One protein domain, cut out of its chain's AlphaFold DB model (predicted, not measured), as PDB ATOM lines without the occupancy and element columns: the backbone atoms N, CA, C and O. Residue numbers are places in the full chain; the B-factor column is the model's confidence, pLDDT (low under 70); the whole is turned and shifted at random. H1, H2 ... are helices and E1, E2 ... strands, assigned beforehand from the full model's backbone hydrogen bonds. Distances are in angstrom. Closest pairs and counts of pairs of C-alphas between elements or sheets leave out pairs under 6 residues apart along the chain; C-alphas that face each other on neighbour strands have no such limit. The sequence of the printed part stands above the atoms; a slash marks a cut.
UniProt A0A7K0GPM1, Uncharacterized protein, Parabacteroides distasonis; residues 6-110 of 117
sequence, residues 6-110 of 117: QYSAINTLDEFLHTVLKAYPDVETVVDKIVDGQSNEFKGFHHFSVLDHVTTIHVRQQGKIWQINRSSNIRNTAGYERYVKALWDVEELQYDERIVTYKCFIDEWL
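What this domain is: This is residues 6 to 110 of the 117 residues of an uncharacterized protein of Parabacteroides distasonis (UniProt A0A7K0GPM1). Picture a twisted sheet of four antiparallel strands with three helices covering one face, H1 and H3 side by side and H2 nearly square to H3: two layers. Residues 72 to 81 and 90 to 98 loop out beyond opposite ends of the sheet. Three named helices, then four named strands, lie among 105 printed residues, class mixed; the order is E3 E2 E1 E4. The whole is compact, radius of gyration of the C-alphas 13.8 A, spanning 46 by 31 by 25 A.

How they stand to each other: Start at H1, residues 13 to 23: it touches H3, residues 40 to 51, closest at the C-alphas of Leu 13 and Phe 48, 4.7 A, at a shallow tilt of 20 degrees, opposite ways. With residues 40 to 45 alone, H3 touches H2, residues 27 to 35, closest at the C-alphas of Ile 34 and Phe 42, 4.1 A. Next come E1, 56 to 61, E2, 64 to 71, and E3, 82 to 89, a meander, each strand the antiparallel neighbour of the one before; E4, 100 to 105, beside E1, makes it a Greek key, the first strand neighbouring the fourth. Look for N 59 and O 66, 2.9 A, N 67 and O 86, 2.8 A, and N 58 and O 103, 2.9 A, within hydrogen-bond range. H1 is over E4, height over the sheet 10.2 A; H2 is over E2, 8.2 A. Every O i to N i+4 pair is within hydrogen-bond range in H2 and H3, 6 of 7 in H1.

Where its parts are: Find C-alpha 13 at (8.173, -47.338, 0.866); H1 runs 15.2 A, H2 12.5 A, H3 16.5 A. E1 spans 16.9 A, E2 21.6 A, E3 23.0 A, and E4 17.4 A, ending at C-alpha 105, (-2.939, -50.229, -2.043).

The domain as a whole: The printed part has no cut and no long link. The C-alphas farthest apart are Asn 76 and Gln 94, 46.6 A, both in the stretches under pLDDT 70, 72 to 81 and 90 to 98.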
ATOM      1  N   GLN A   6      18.313 -39.629   8.176       91.88
ATOM      2  CA  GLN A   6      18.224 -41.026   8.622       91.88
ATOM      3  C   GLN A   6      17.525 -41.959   7.617       91.88
ATOM      4  O   GLN A   6      17.683 -43.170   7.709       91.88
ATOM      5  N   TYR A   7      16.781 -41.408   6.653       93.25
ATOM      6  CA  TYR A   7      16.117 -42.160   5.585       93.25
ATOM      7  C   TYR A   7      16.742 -41.914   4.209       93.25
ATOM      8  O   TYR A   7      16.221 -42.389   3.212       93.25
ATOM      9  N   SER A   8      17.863 -41.189   4.130       90.25
ATOM     10  CA  SER A   8      18.488 -40.815   2.850       90.25
ATOM     11  C   SER A   8      19.033 -41.992   2.035       90.25
ATOM     12  O   SER A   8      19.199 -41.860   0.828       90.25
ATOM     13  N   ALA A   9      19.313 -43.126   2.683       92.38
ATOM     14  CA  ALA A   9      19.766 -44.354   2.030       92.38
ATOM     15  C   ALA A   9      18.614 -45.284   1.596       92.38
ATOM     16  O   ALA A   9      18.876 -46.327   1.005       92.38
ATOM     17  N   ILE A  10      17.367 -44.926   1.920       94.25
ATOM     18  CA  ILE A  10      16.157 -45.694   1.609       94.25
ATOM     19  C   ILE A  10      15.591 -45.202   0.278       94.25
ATOM     20  O   ILE A  10      15.547 -43.993   0.045       94.25
ATOM     21  N   ASN A  11      15.141 -46.123  -0.575       91.88
ATOM     22  CA  ASN A  11      14.656 -45.789  -1.919       91.88
ATOM     23  C   ASN A  11      13.176 -46.105  -2.134       91.88
ATOM     24  O   ASN A  11      12.581 -45.556  -3.058       91.88
ATOM     25  N   THR A  12      12.581 -46.967  -1.308       93.69
ATOM     26  CA  THR A  12      11.191 -47.417  -1.470       93.69
ATOM     27  C   THR A  12      10.402 -47.309  -0.168       93.69
ATOM     28  O   THR A  12      10.959 -47.275   0.935       93.69
ATOM     29  N   LEU A  13       9.075 -47.290  -0.283       93.50
ATOM     30  CA  LEU A  13       8.173 -47.338   0.866       93.50
ATOM     31  C   LEU A  13       8.308 -48.658   1.625       93.50
ATOM     32  O   LEU A  13       8.184 -48.673   2.845       93.50
ATOM     33  N   ASP A  14       8.584 -49.746   0.913       93.38
ATOM     34  CA  ASP A  14       8.812 -51.072   1.484       93.38
ATOM     35  C   ASP A  14      10.000 -51.068   2.461       93.38
ATOM     36  O   ASP A  14       9.844 -51.360   3.649       93.38
ATOM     37  N   GLU A  15      11.164 -50.604   2.001       94.00
ATOM     38  CA  GLU A  15      12.370 -50.458   2.823       94.00
ATOM     39  C   GLU A  15      12.141 -49.508   4.011       94.00
ATOM     40  O   GLU A  15      12.600 -49.764   5.133       94.00
ATOM     41  N   PHE A  16      11.394 -48.422   3.789       95.69
ATOM     42  CA  PHE A  16      11.014 -47.481   4.838       95.69
ATOM     43  C   PHE A  16      10.151 -48.143   5.917       95.69
ATOM     44  O   PHE A  16      10.463 -48.034   7.105       95.69
ATOM     45  N   LEU A  17       9.092 -48.855   5.527       95.19
ATOM     46  CA  LEU A  17       8.194 -49.547   6.451       95.19
ATOM     47  C   LEU A  17       8.934 -50.637   7.218       95.19
ATOM     48  O   LEU A  17       8.802 -50.704   8.439       95.19
ATOM     49  N   HIS A  18       9.773 -51.425   6.544       94.19
ATOM     50  CA  HIS A  18      10.645 -52.403   7.193       94.19
ATOM     51  C   HIS A  18      11.578 -51.763   8.226       94.19
ATOM     52  O   HIS A  18      11.806 -52.349   9.282       94.19
ATOM     53  N   THR A  19      12.105 -50.573   7.945       93.94
ATOM     54  CA  THR A  19      12.986 -49.849   8.868       93.94
ATOM     55  C   THR A  19      12.219 -49.335  10.081       93.94
ATOM     56  O   THR A  19      12.600 -49.600  11.221       93.94
ATOM     57  N   VAL A  20      11.120 -48.613   9.855       94.62
ATOM     58  CA  VAL A  20      10.384 -47.941  10.930       94.62
ATOM     59  C   VAL A  20       9.624 -48.946  11.786       94.62
ATOM     60  O   VAL A  20       9.720 -48.886  13.004       94.62
ATOM     61  N   LEU A  21       8.931 -49.920  11.200       93.06
ATOM     62  CA  LEU A  21       8.151 -50.892  11.974       93.06
ATOM     63  C   LEU A  21       9.023 -51.862  12.786       93.06
ATOM     64  O   LEU A  21       8.536 -52.426  13.758       93.06
ATOM     65  N   LYS A  22      10.308 -52.037  12.443       91.50
ATOM     66  CA  LYS A  22      11.275 -52.762  13.293       91.50
ATOM     67  C   LYS A  22      11.830 -51.919  14.436       91.50
ATOM     68  O   LYS A  22      12.283 -52.472  15.433       91.50
ATOM     69  N   ALA A  23      11.847 -50.597  14.281       90.69
ATOM     70  CA  ALA A  23      12.433 -49.688  15.260       90.69
ATOM     71  C   ALA A  23      11.555 -49.498  16.508       90.69
ATOM     72  O   ALA A  23      12.049 -49.016  17.528       90.69
ATOM     73  N   TYR A  24      10.275 -49.873  16.439       89.19
ATOM     74  CA  TYR A  24       9.315 -49.710  17.525       89.19
ATOM     75  C   TYR A  24       8.690 -51.060  17.912       89.19
ATOM     76  O   TYR A  24       8.392 -51.866  17.035       89.19
ATOM     77  N   PRO A  25       8.466 -51.318  19.215       86.69
ATOM     78  CA  PRO A  25       7.846 -52.562  19.676       86.69
ATOM     79  C   PRO A  25       6.351 -52.647  19.335       86.69
ATOM     80  O   PRO A  25       5.804 -53.741  19.217       86.69
ATOM     81  N   ASP A  26       5.700 -51.494  19.190       89.19
ATOM     82  CA  ASP A  26       4.271 -51.357  18.948       89.19
ATOM     83  C   ASP A  26       4.015 -50.521  17.685       89.19
ATOM     84  O   ASP A  26       4.590 -49.446  17.484       89.19
ATOM     85  N   VAL A  27       3.132 -51.038  16.834       91.38
ATOM     86  CA  VAL A  27       2.734 -50.432  15.566       91.38
ATOM     87  C   VAL A  27       1.940 -49.149  15.770       91.38
ATOM     88  O   VAL A  27       2.051 -48.242  14.948       91.38
ATOM     89  N   GLU A  28       1.154 -49.033  16.842       93.12
ATOM     90  CA  GLU A  28       0.319 -47.852  17.078       93.12
ATOM     91  C   GLU A  28       1.187 -46.597  17.232       93.12
ATOM     92  O   GLU A  28       0.914 -45.579  16.592       93.12
ATOM     93  N   THR A  29       2.319 -46.720  17.929       94.62
ATOM     94  CA  THR A  29       3.343 -45.665  18.024       94.62
ATOM     95  C   THR A  29       3.842 -45.195  16.650       94.62
ATOM     96  O   THR A  29       4.010 -43.994  16.413       94.62
ATOM     97  N   VAL A  30       4.080 -46.123  15.719       94.56
ATOM     98  CA  VAL A  30       4.518 -45.796  14.350       94.56
ATOM     99  C   VAL A  30       3.409 -45.099  13.579       94.56
ATOM    100  O   VAL A  30       3.654 -44.087  12.924       94.56
ATOM    101  N   VAL A  31       2.189 -45.624  13.667       95.00
ATOM    102  CA  VAL A  31       1.015 -45.072  12.987       95.00
ATOM    103  C   VAL A  31       0.773 -43.633  13.442       95.00
ATOM    104  O   VAL A  31       0.557 -42.768  12.596       95.00
ATOM    105  N   ASP A  32       0.877 -43.346  14.742       95.12
ATOM    106  CA  ASP A  32       0.758 -41.987  15.283       95.12
ATOM    107  C   ASP A  32       1.794 -41.031  14.702       95.12
ATOM    108  O   ASP A  32       1.446 -39.948  14.230       95.12
ATOM    109  N   LYS A  33       3.057 -41.453  14.650       95.31
ATOM    110  CA  LYS A  33       4.140 -40.664  14.050       95.31
ATOM    111  C   LYS A  33       3.982 -40.486  12.539       95.31
ATOM    112  O   LYS A  33       4.436 -39.483  11.999       95.31
ATOM    113  N   ILE A  34       3.364 -41.440  11.842       94.00
ATOM    114  CA  ILE A  34       3.071 -41.325  10.408       94.00
ATOM    115  C   ILE A  34       1.972 -40.290  10.151       94.00
ATOM    116  O   ILE A  34       2.016 -39.623   9.124       94.00
ATOM    117  N   VAL A  35       0.994 -40.127  11.047       92.69
ATOM    118  CA  VAL A  35      -0.145 -39.214  10.822       92.69
ATOM    119  C   VAL A  35      -0.001 -37.837  11.478       92.69
ATOM    120  O   VAL A  35      -0.858 -36.980  11.273       92.69
ATOM    121  N   ASP A  36       1.070 -37.589  12.235       91.75
ATOM    122  CA  ASP A  36       1.222 -36.369  13.043       91.75
ATOM    123  C   ASP A  36       1.538 -35.082  12.254       91.75
ATOM    124  O   ASP A  36       1.446 -33.982  12.799       91.75
ATOM    125  N   GLY A  37       1.922 -35.198  10.980       88.06
ATOM    126  CA  GLY A  37       2.234 -34.062  10.112       88.06
ATOM    127  C   GLY A  37       3.601 -33.398  10.329       88.06
ATOM    128  O   GLY A  37       3.901 -32.410   9.654       88.06
ATOM    129  N   GLN A  38       4.445 -33.896  11.237       89.19
ATOM    130  CA  GLN A  38       5.695 -33.225  11.631       89.19
ATOM    131  C   GLN A  38       6.891 -34.159  11.853       89.19
ATOM    132  O   GLN A  38       8.032 -33.743  11.602       89.19
ATOM    133  N   SER A  39       6.657 -35.397  12.293       93.12
ATOM    134  CA  SER A  39       7.700 -36.365  12.618       93.12
ATOM    135  C   SER A  39       8.550 -36.730  11.407       93.12
ATOM    136  O   SER A  39       8.163 -36.565  10.247       93.12
ATOM    137  N   ASN A  40       9.742 -37.262  11.675       94.56
ATOM    138  CA  ASN A  40      10.576 -37.803  10.609       94.56
ATOM    139  C   ASN A  40       9.857 -38.959   9.907       94.56
ATOM    140  O   ASN A  40       9.933 -39.054   8.686       94.56
ATOM    141  N   GLU A  41       9.130 -39.792  10.653       95.19
ATOM    142  CA  GLU A  41       8.308 -40.871  10.111       95.19
ATOM    143  C   GLU A  41       7.247 -40.339   9.144       95.19
ATOM    144  O   GLU A  41       7.198 -40.819   8.020       95.19
ATOM    145  N   PHE A  42       6.484 -39.298   9.501       93.62
ATOM    146  CA  PHE A  42       5.576 -38.626   8.562       93.62
ATOM    147  C   PHE A  42       6.308 -38.152   7.299       93.62
ATOM    148  O   PHE A  42       5.849 -38.405   6.187       93.62
ATOM    149  N   LYS A  43       7.472 -37.504   7.442       92.44
ATOM    150  CA  LYS A  43       8.214 -36.971   6.287       92.44
ATOM    151  C   LYS A  43       8.728 -38.059   5.349       92.44
ATOM    152  O   LYS A  43       8.632 -37.905   4.132       92.44
ATOM    153  N   GLY A  44       9.276 -39.137   5.907       93.88
ATOM    154  CA  GLY A  44       9.726 -40.298   5.141       93.88
ATOM    155  C   GLY A  44       8.551 -41.011   4.485       93.88
ATOM    156  O   GLY A  44       8.553 -41.219   3.277       93.88
ATOM    157  N   PHE A  45       7.497 -41.273   5.255       93.94
ATOM    158  CA  PHE A  45       6.282 -41.903   4.761       93.94
ATOM    159  C   PHE A  45       5.657 -41.129   3.603       93.94
ATOM    160  O   PHE A  45       5.303 -41.713   2.582       93.94
ATOM    161  N   HIS A  46       5.557 -39.806   3.730       91.94
ATOM    162  CA  HIS A  46       5.041 -38.955   2.671       91.94
ATOM    163  C   HIS A  46       5.899 -39.016   1.414       91.94
ATOM    164  O   HIS A  46       5.374 -39.247   0.329       91.94
ATOM    165  N   HIS A  47       7.217 -38.884   1.561       91.44
ATOM    166  CA  HIS A  47       8.137 -38.974   0.433       91.44
ATOM    167  C   HIS A  47       7.974 -40.291  -0.344       91.44
ATOM    168  O   HIS A  47       7.749 -40.262  -1.554       91.44
ATOM    169  N   PHE A  48       8.020 -41.431   0.349       93.44
ATOM    170  CA  PHE A  48       7.979 -42.739  -0.305       93.44
ATOM    171  C   PHE A  48       6.575 -43.153  -0.763       93.44
ATOM    172  O   PHE A  48       6.441 -43.771  -1.810       93.44
ATOM    173  N   SER A  49       5.504 -42.777  -0.052       91.94
ATOM    174  CA  SER A  49       4.130 -43.059  -0.514       91.94
ATOM    175  C   SER A  49       3.744 -42.254  -1.755       91.94
ATOM    176  O   SER A  49       2.949 -42.718  -2.573       91.94
ATOM    177  N   VAL A  50       4.303 -41.053  -1.925       89.75
ATOM    178  CA  VAL A  50       4.154 -40.288  -3.167       89.75
ATOM    179  C   VAL A  50       4.968 -40.922  -4.294       89.75
ATOM    180  O   VAL A  50       4.423 -41.077  -5.385       89.75
ATOM    181  N   LEU A  51       6.218 -41.320  -4.028       90.38
ATOM    182  CA  LEU A  51       7.098 -41.967  -5.009       90.38
ATOM    183  C   LEU A  51       6.517 -43.287  -5.535       90.38
ATOM    184  O   LEU A  51       6.466 -43.497  -6.743       90.38
ATOM    185  N   ASP A  52       6.018 -44.132  -4.634       90.75
ATOM    186  CA  ASP A  52       5.492 -45.464  -4.958       90.75
ATOM    187  C   ASP A  52       3.989 -45.438  -5.293       90.75
ATOM    188  O   ASP A  52       3.357 -46.481  -5.445       90.75
ATOM    189  N   HIS A  53       3.387 -44.244  -5.383       90.12
ATOM    190  CA  HIS A  53       1.965 -44.031  -5.678       90.12
ATOM    191  C   HIS A  53       0.981 -44.757  -4.736       90.12
ATOM    192  O   HIS A  53      -0.183 -44.965  -5.075       90.12
ATOM    193  N   VAL A  54       1.407 -45.079  -3.514       91.00
ATOM    194  CA  VAL A  54       0.582 -45.766  -2.511       91.00
ATOM    195  C   VAL A  54      -0.450 -44.807  -1.915       91.00
ATOM    196  O   VAL A  54      -0.130 -43.699  -1.479       91.00
ATOM    197  N   THR A  55      -1.710 -45.240  -1.865       90.38
ATOM    198  CA  THR A  55      -2.835 -44.434  -1.356       90.38
ATOM    199  C   THR A  55      -3.325 -44.901   0.011       90.38
ATOM    200  O   THR A  55      -3.656 -44.063   0.857       90.38
ATOM    201  N   THR A  56      -3.306 -46.211   0.260       93.19
ATOM    202  CA  THR A  56      -3.711 -46.811   1.535       93.19
ATOM    203  C   THR A  56      -2.714 -47.864   1.981       93.19
ATOM    204  O   THR A  56      -2.171 -48.611   1.170       93.19
ATOM    205  N   ILE A  57      -2.511 -47.963   3.293       95.56
ATOM    206  CA  ILE A  57      -1.732 -49.032   3.914       95.56
ATOM    207  C   ILE A  57      -2.540 -49.661   5.029       95.56
ATOM    208  O   ILE A  57      -3.173 -48.960   5.816       95.56
ATOM    209  N   HIS A  58      -2.489 -50.986   5.108       95.06
ATOM    210  CA  HIS A  58      -2.883 -51.725   6.300       95.06
ATOM    211  C   HIS A  58      -1.634 -52.217   7.004       95.06
ATOM    212  O   HIS A  58      -0.798 -52.849   6.366       95.06
ATOM    213  N   VAL A  59      -1.531 -51.970   8.305       94.06
ATOM    214  CA  VAL A  59      -0.503 -52.559   9.164       94.06
ATOM    215  C   VAL A  59      -1.191 -53.336  10.273       94.06
ATOM    216  O   VAL A  59      -2.119 -52.835  10.904       94.06
ATOM    217  N   ARG A  60      -0.759 -54.572  10.495       90.56
ATOM    218  CA  ARG A  60      -1.358 -55.502  11.445       90.56
ATOM    219  C   ARG A  60      -0.352 -55.916  12.507       90.56
ATOM    220  O   ARG A  60       0.763 -56.315  12.172       90.56
ATOM    221  N   GLN A  61      -0.795 -55.890  13.761       88.19
ATOM    222  CA  GLN A  61      -0.089 -56.433  14.921       88.19
ATOM    223  C   GLN A  61      -1.118 -56.773  16.015       88.19
ATOM    224  O   GLN A  61      -2.081 -56.029  16.180       88.19
ATOM    225  N   GLN A  62      -0.934 -57.874  16.756       83.38
ATOM    226  CA  GLN A  62      -1.769 -58.228  17.927       83.38
ATOM    227  C   GLN A  62      -3.292 -58.176  17.667       83.38
ATOM    228  O   GLN A  62      -4.045 -57.576  18.427       83.38
ATOM    229  N   GLY A  63      -3.756 -58.742  16.548       80.19
ATOM    230  CA  GLY A  63      -5.189 -58.751  16.194       80.19
ATOM    231  C   GLY A  63      -5.758 -57.408  15.712       80.19
ATOM    232  O   GLY A  63      -6.850 -57.373  15.158       80.19
ATOM    233  N   LYS A  64      -5.000 -56.313  15.812       86.69
ATOM    234  CA  LYS A  64      -5.396 -54.987  15.329       86.69
ATOM    235  C   LYS A  64      -4.952 -54.776  13.889       86.69
ATOM    236  O   LYS A  64      -3.819 -55.113  13.541       86.69
ATOM    237  N   ILE A  65      -5.801 -54.154  13.070       92.00
ATOM    238  CA  ILE A  65      -5.407 -53.612  11.762       92.00
ATOM    239  C   ILE A  65      -5.547 -52.093  11.778       92.00
ATOM    240  O   ILE A  65      -6.643 -51.543  11.868       92.00
ATOM    241  N   TRP A  66      -4.423 -51.407  11.623       94.56
ATOM    242  CA  TRP A  66      -4.382 -49.976  11.374       94.56
ATOM    243  C   TRP A  66      -4.438 -49.712   9.878       94.56
ATOM    244  O   TRP A  66      -3.558 -50.131   9.129       94.56
ATOM    245  N   GLN A  67      -5.461 -48.985   9.447       94.88
ATOM    246  CA  GLN A  67      -5.563 -48.457   8.095       94.88
ATOM    247  C   GLN A  67      -5.087 -47.010   8.077       94.88
ATOM    248  O   GLN A  67      -5.678 -46.166   8.746       94.88
ATOM    249  N   ILE A  68      -4.073 -46.714   7.272       94.94
ATOM    250  CA  ILE A  68      -3.578 -45.362   7.013       94.94
ATOM    251  C   ILE A  68      -3.977 -44.990   5.590       94.94
ATOM    252  O   ILE A  68      -3.576 -45.661   4.644       94.94
ATOM    253  N   ASN A  69      -4.753 -43.922   5.435       92.06
ATOM    254  CA  ASN A  69      -5.152 -43.397   4.132       92.06
ATOM    255  C   ASN A  69      -4.486 -42.050   3.877       92.06
ATOM    256  O   ASN A  69      -4.505 -41.169   4.742       92.06
ATOM    257  N   ARG A  70      -3.985 -41.857   2.657       86.44
ATOM    258  CA  ARG A  70      -3.610 -40.535   2.158       86.44
ATOM    259  C   ARG A  70      -4.879 -39.751   1.832       86.44
ATOM    260  O   ARG A  70      -5.587 -40.057   0.876       86.44
ATOM    261  N   SER A  71      -5.172 -38.724   2.623       75.56
ATOM    262  CA  SER A  71      -6.264 -37.792   2.352       75.56
ATOM    263  C   SER A  71      -5.750 -36.652   1.479       75.56
ATOM    264  O   SER A  71      -5.096 -35.716   1.946       75.56
ATOM    265  N   SER A  72      -6.049 -36.740   0.187       58.91
ATOM    266  CA  SER A  72      -5.800 -35.671  -0.778       58.91
ATOM    267  C   SER A  72      -7.060 -34.820  -0.910       58.91
ATOM    268  O   SER A  72      -7.832 -35.027  -1.839       58.91
ATOM    269  N   ASN A  73      -7.325 -33.903   0.026       52.66
ATOM    270  CA  ASN A  73      -8.353 -32.878  -0.180       52.66
ATOM    271  C   ASN A  73      -8.220 -31.688   0.775       52.66
ATOM    272  O   ASN A  73      -8.613 -31.766   1.934       52.66
ATOM    273  N   ILE A  74      -7.826 -30.541   0.216       48.06
ATOM    274  CA  ILE A  74      -8.578 -29.298   0.412       48.06
ATOM    275  C   ILE A  74      -8.674 -28.627  -0.968       48.06
ATOM    276  O   ILE A  74      -7.666 -28.190  -1.527       48.06
ATOM    277  N   ARG A  75      -9.886 -28.568  -1.550       47.78
ATOM    278  CA  ARG A  75     -10.183 -27.695  -2.701       47.78
ATOM    279  C   ARG A  75      -9.619 -26.307  -2.375       47.78
ATOM    280  O   ARG A  75     -10.028 -25.715  -1.384       47.78
ATOM    281  N   ASN A  76      -8.711 -25.804  -3.206       46.22
ATOM    282  CA  ASN A  76      -8.060 -24.497  -3.057       46.22
ATOM    283  C   ASN A  76      -7.039 -24.361  -1.910       46.22
ATOM    284  O   ASN A  76      -6.784 -23.247  -1.459       46.22
ATOM    285  N   THR A  77      -6.398 -25.441  -1.453       47.88
ATOM    286  CA  THR A  77      -5.199 -25.315  -0.602       47.88
ATOM    287  C   THR A  77      -4.079 -26.185  -1.145       47.88
ATOM    288  O   THR A  77      -4.066 -27.400  -0.977       47.88
ATOM    289  N   ALA A  78      -3.125 -25.552  -1.826       42.81
ATOM    290  CA  ALA A  78      -1.887 -26.212  -2.196       42.81
ATOM    291  C   ALA A  78      -1.105 -26.560  -0.916       42.81
ATOM    292  O   ALA A  78      -0.822 -25.678  -0.109       42.81
ATOM    293  N   GLY A  79      -0.742 -27.834  -0.743       50.31
ATOM    294  CA  GLY A  79       0.427 -28.196   0.067       50.31
ATOM    295  C   GLY A  79       0.217 -28.875   1.422       50.31
ATOM    296  O   GLY A  79       1.210 -29.053   2.118       50.31
ATOM    297  N   TYR A  80      -0.991 -29.303   1.802       55.41
ATOM    298  CA  TYR A  80      -1.174 -30.115   3.017       55.41
ATOM    299  C   TYR A  80      -1.784 -31.474   2.686       55.41
ATOM    300  O   TYR A  80      -2.985 -31.682   2.849       55.41
ATOM    301  N   GLU A  81      -0.950 -32.410   2.232       65.44
ATOM    302  CA  GLU A  81      -1.327 -33.819   2.314       65.44
ATOM    303  C   GLU A  81      -1.454 -34.202   3.789       65.44
ATOM    304  O   GLU A  81      -0.556 -33.942   4.595       65.44
ATOM    305  N   ARG A  82      -2.603 -34.772   4.154       78.69
ATOM    306  CA  ARG A  82      -2.857 -35.283   5.502       78.69
ATOM    307  C   ARG A  82      -3.055 -36.782   5.427       78.69
ATOM    308  O   ARG A  82      -3.707 -37.275   4.510       78.69
ATOM    309  N   TYR A  83      -2.546 -37.496   6.419       89.19
ATOM    310  CA  TYR A  83      -2.853 -38.907   6.596       89.19
ATOM    311  C   TYR A  83      -3.905 -39.053   7.680       89.19
ATOM    312  O   TYR A  83      -3.900 -38.329   8.674       89.19
ATOM    313  N   VAL A  84      -4.832 -39.977   7.467       90.62
ATOM    314  CA  VAL A  84      -5.844 -40.332   8.460       90.62
ATOM    315  C   VAL A  84      -5.691 -41.803   8.798       90.62
ATOM    316  O   VAL A  84      -5.521 -42.630   7.900       90.62
ATOM    317  N   LYS A  85      -5.741 -42.119  10.093       93.12
ATOM    318  CA  LYS A  85      -5.721 -43.495  10.588       93.12
ATOM    319  C   LYS A  85      -7.119 -43.948  11.000       93.12
ATOM    320  O   LYS A  85      -7.892 -43.160  11.538       93.12
ATOM    321  N   ALA A  86      -7.417 -45.219  10.780       93.19
ATOM    322  CA  ALA A  86      -8.577 -45.907  11.332       93.19
ATOM    323  C   ALA A  86      -8.125 -47.247  11.915       93.19
ATOM    324  O   ALA A  86      -7.324 -47.949  11.295       93.19
ATOM    325  N   LEU A  87      -8.635 -47.589  13.095       91.62
ATOM    326  CA  LEU A  87      -8.420 -48.889  13.713       91.62
ATOM    327  C   LEU A  87      -9.578 -49.810  13.338       91.62
ATOM    328  O   LEU A  87     -10.740 -49.456  13.526       91.62
ATOM    329  N   TRP A  88      -9.239 -50.981  12.826       84.88
ATOM    330  CA  TRP A  88     -10.161 -52.073  12.579       84.88
ATOM    331  C   TRP A  88      -9.828 -53.157  13.587       84.88
ATOM    332  O   TRP A  88      -8.719 -53.703  13.578       84.88
ATOM    333  N   ASP A  89     -10.774 -53.416  14.479       70.19
ATOM    334  CA  ASP A  89     -10.701 -54.583  15.338       70.19
ATOM    335  C   ASP A  89     -11.125 -55.785  14.503       70.19
ATOM    336  O   ASP A  89     -12.198 -55.783  13.890       70.19
ATOM    337  N   VAL A  90     -10.237 -56.762  14.389       67.56
ATOM    338  CA  VAL A  90     -10.522 -57.974  13.635       67.56
ATOM    339  C   VAL A  90     -10.650 -59.066  14.671       67.56
ATOM    340  O   VAL A  90      -9.652 -59.525  15.216       67.56
ATOM    341  N   GLU A  91     -11.883 -59.498  14.919       56.50
ATOM    342  CA  GLU A  91     -12.217 -60.561  15.875       56.50
ATOM    343  C   GLU A  91     -11.632 -61.943  15.497       56.50
ATOM    344  O   GLU A  91     -11.959 -62.953  16.114       56.50
ATOM    345  N   GLU A  92     -10.736 -62.024  14.509       52.69
ATOM    346  CA  GLU A  92     -10.269 -63.284  13.952       52.69
ATOM    347  C   GLU A  92      -8.746 -63.485  13.951       52.69
ATOM    348  O   GLU A  92      -7.947 -62.748  13.359       52.69
ATOM    349  N   LEU A  93      -8.438 -64.657  14.518       49.03
ATOM    350  CA  LEU A  93      -7.244 -65.491  14.450       49.03
ATOM    351  C   LEU A  93      -6.145 -65.171  15.466       49.03
ATOM    352  O   LEU A  93      -5.581 -64.079  15.499       49.03
ATOM    353  N   GLN A  94      -5.815 -66.218  16.234       52.56
ATOM    354  CA  GLN A  94      -4.609 -66.399  17.041       52.56
ATOM    355  C   GLN A  94      -3.360 -66.214  16.165       52.56
ATOM    356  O   GLN A  94      -2.734 -67.174  15.722       52.56
ATOM    357  N   TYR A  95      -3.034 -64.972  15.840       58.66
ATOM    358  CA  TYR A  95      -1.771 -64.623  15.218       58.66
ATOM    359  C   TYR A  95      -0.736 -64.412  16.313       58.66
ATOM    360  O   TYR A  95      -1.047 -63.872  17.373       58.66
ATOM    361  N   ASP A  96       0.493 -64.844  16.042       62.56
ATOM    362  CA  ASP A  96       1.635 -64.571  16.906       62.56
ATOM    363  C   ASP A  96       1.725 -63.059  17.162       62.56
ATOM    364  O   ASP A  96       1.851 -62.254  16.232       62.56
ATOM    365  N   GLU A  97       1.637 -62.686  18.438       60.84
ATOM    366  CA  GLU A  97       1.593 -61.307  18.930       60.84
ATOM    367  C   GLU A  97       2.805 -60.470  18.495       60.84
ATOM    368  O   GLU A  97       2.757 -59.239  18.538       60.84
ATOM    369  N   ARG A  98       3.897 -61.119  18.075       68.69
ATOM    370  CA  ARG A  98       5.154 -60.462  17.699       68.69
ATOM    371  C   ARG A  98       5.279 -60.182  16.208       68.69
ATOM    372  O   ARG A  98       6.166 -59.425  15.820       68.69
ATOM    373  N   ILE A  99       4.431 -60.778  15.371       84.56
ATOM    374  CA  ILE A  99       4.557 -60.648  13.920       84.56
ATOM    375  C   ILE A  99       3.844 -59.378  13.455       84.56
ATOM    376  O   ILE A  99       2.623 -59.255  13.551       84.56
ATOM    377  N   VAL A 100       4.618 -58.455  12.884       91.00
ATOM    378  CA  VAL A 100       4.085 -57.286  12.183       91.00
ATOM    379  C   VAL A 100       3.957 -57.623  10.701       91.00
ATOM    380  O   VAL A 100       4.897 -58.111  10.072       91.00
ATOM    381  N   THR A 101       2.788 -57.356  10.127       92.19
ATOM    382  CA  THR A 101       2.559 -57.491   8.680       92.19
ATOM    383  C   THR A 101       1.960 -56.214   8.120       92.19
ATOM    384  O   THR A 101       1.266 -55.492   8.833       92.19
ATOM    385  N   TYR A 102       2.209 -55.917   6.848       94.69
ATOM    386  CA  TYR A 102       1.555 -54.803   6.165       94.69
ATOM    387  C   TYR A 102       1.197 -55.146   4.727       94.69
ATOM    388  O   TYR A 102       1.741 -56.079   4.143       94.69
ATOM    389  N   LYS A 103       0.279 -54.383   4.144       95.06
ATOM    390  CA  LYS A 103       0.010 -54.382   2.705       95.06
ATOM    391  C   LYS A 103      -0.312 -52.972   2.241       95.06
ATOM    392  O   LYS A 103      -0.870 -52.175   2.998       95.06
ATOM    393  N   CYS A 104       0.001 -52.697   0.986       95.38
ATOM    394  CA  CYS A 104      -0.214 -51.400   0.361       95.38
ATOM    395  C   CYS A 104      -1.285 -51.506  -0.727       95.38
ATOM    396  O   CYS A 104      -1.440 -52.552  -1.359       95.38
ATOM    397  N   PHE A 105      -2.002 -50.412  -0.945       94.00
ATOM    398  CA  PHE A 105      -2.939 -50.229  -2.043       94.00
ATOM    399  C   PHE A 105      -2.425 -49.116  -2.956       94.00
ATOM    400  O   PHE A 105      -2.151 -48.007  -2.487       94.00
ATOM    401  N   ILE A 106      -2.311 -49.415  -4.246       89.25
ATOM    402  CA  ILE A 106      -1.980 -48.448  -5.304       89.25
ATOM    403  C   ILE A 106      -3.223 -48.319  -6.190       89.25
ATOM    404  O   ILE A 106      -3.988 -47.375  -6.009       89.25
ATOM    405  N   ASP A 107      -3.480 -49.349  -7.002       90.06
ATOM    406  CA  ASP A 107      -4.728 -49.583  -7.751       90.06
ATOM    407  C   ASP A 107      -5.432 -50.879  -7.304       90.06
ATOM    408  O   ASP A 107      -6.653 -51.021  -7.391       90.06
ATOM    409  N   GLU A 108      -4.645 -51.817  -6.781       94.12
ATOM    410  CA  GLU A 108      -5.083 -53.053  -6.150       94.12
ATOM    411  C   GLU A 108      -4.307 -53.287  -4.850       94.12
ATOM    412  O   GLU A 108      -3.287 -52.641  -4.576       94.12
ATOM    413  N   TRP A 109      -4.799 -54.213  -4.027       95.12
ATOM    414  CA  TRP A 109      -4.083 -54.634  -2.830       95.12
ATOM    415  C   TRP A 109      -2.888 -55.501  -3.207       95.12
ATOM    416  O   TRP A 109      -3.056 -56.612  -3.708       95.12
ATOM    417  N   LEU A 110      -1.690 -55.030  -2.871       95.06
ATOM    418  CA  LEU A 110      -0.492 -55.854  -2.932       95.06
ATOM    419  C   LEU A 110      -0.534 -56.954  -1.853       95.06
ATOM    420  O   LEU A 110      -1.202 -56.788  -0.822       95.06
TER     421      LEU A 110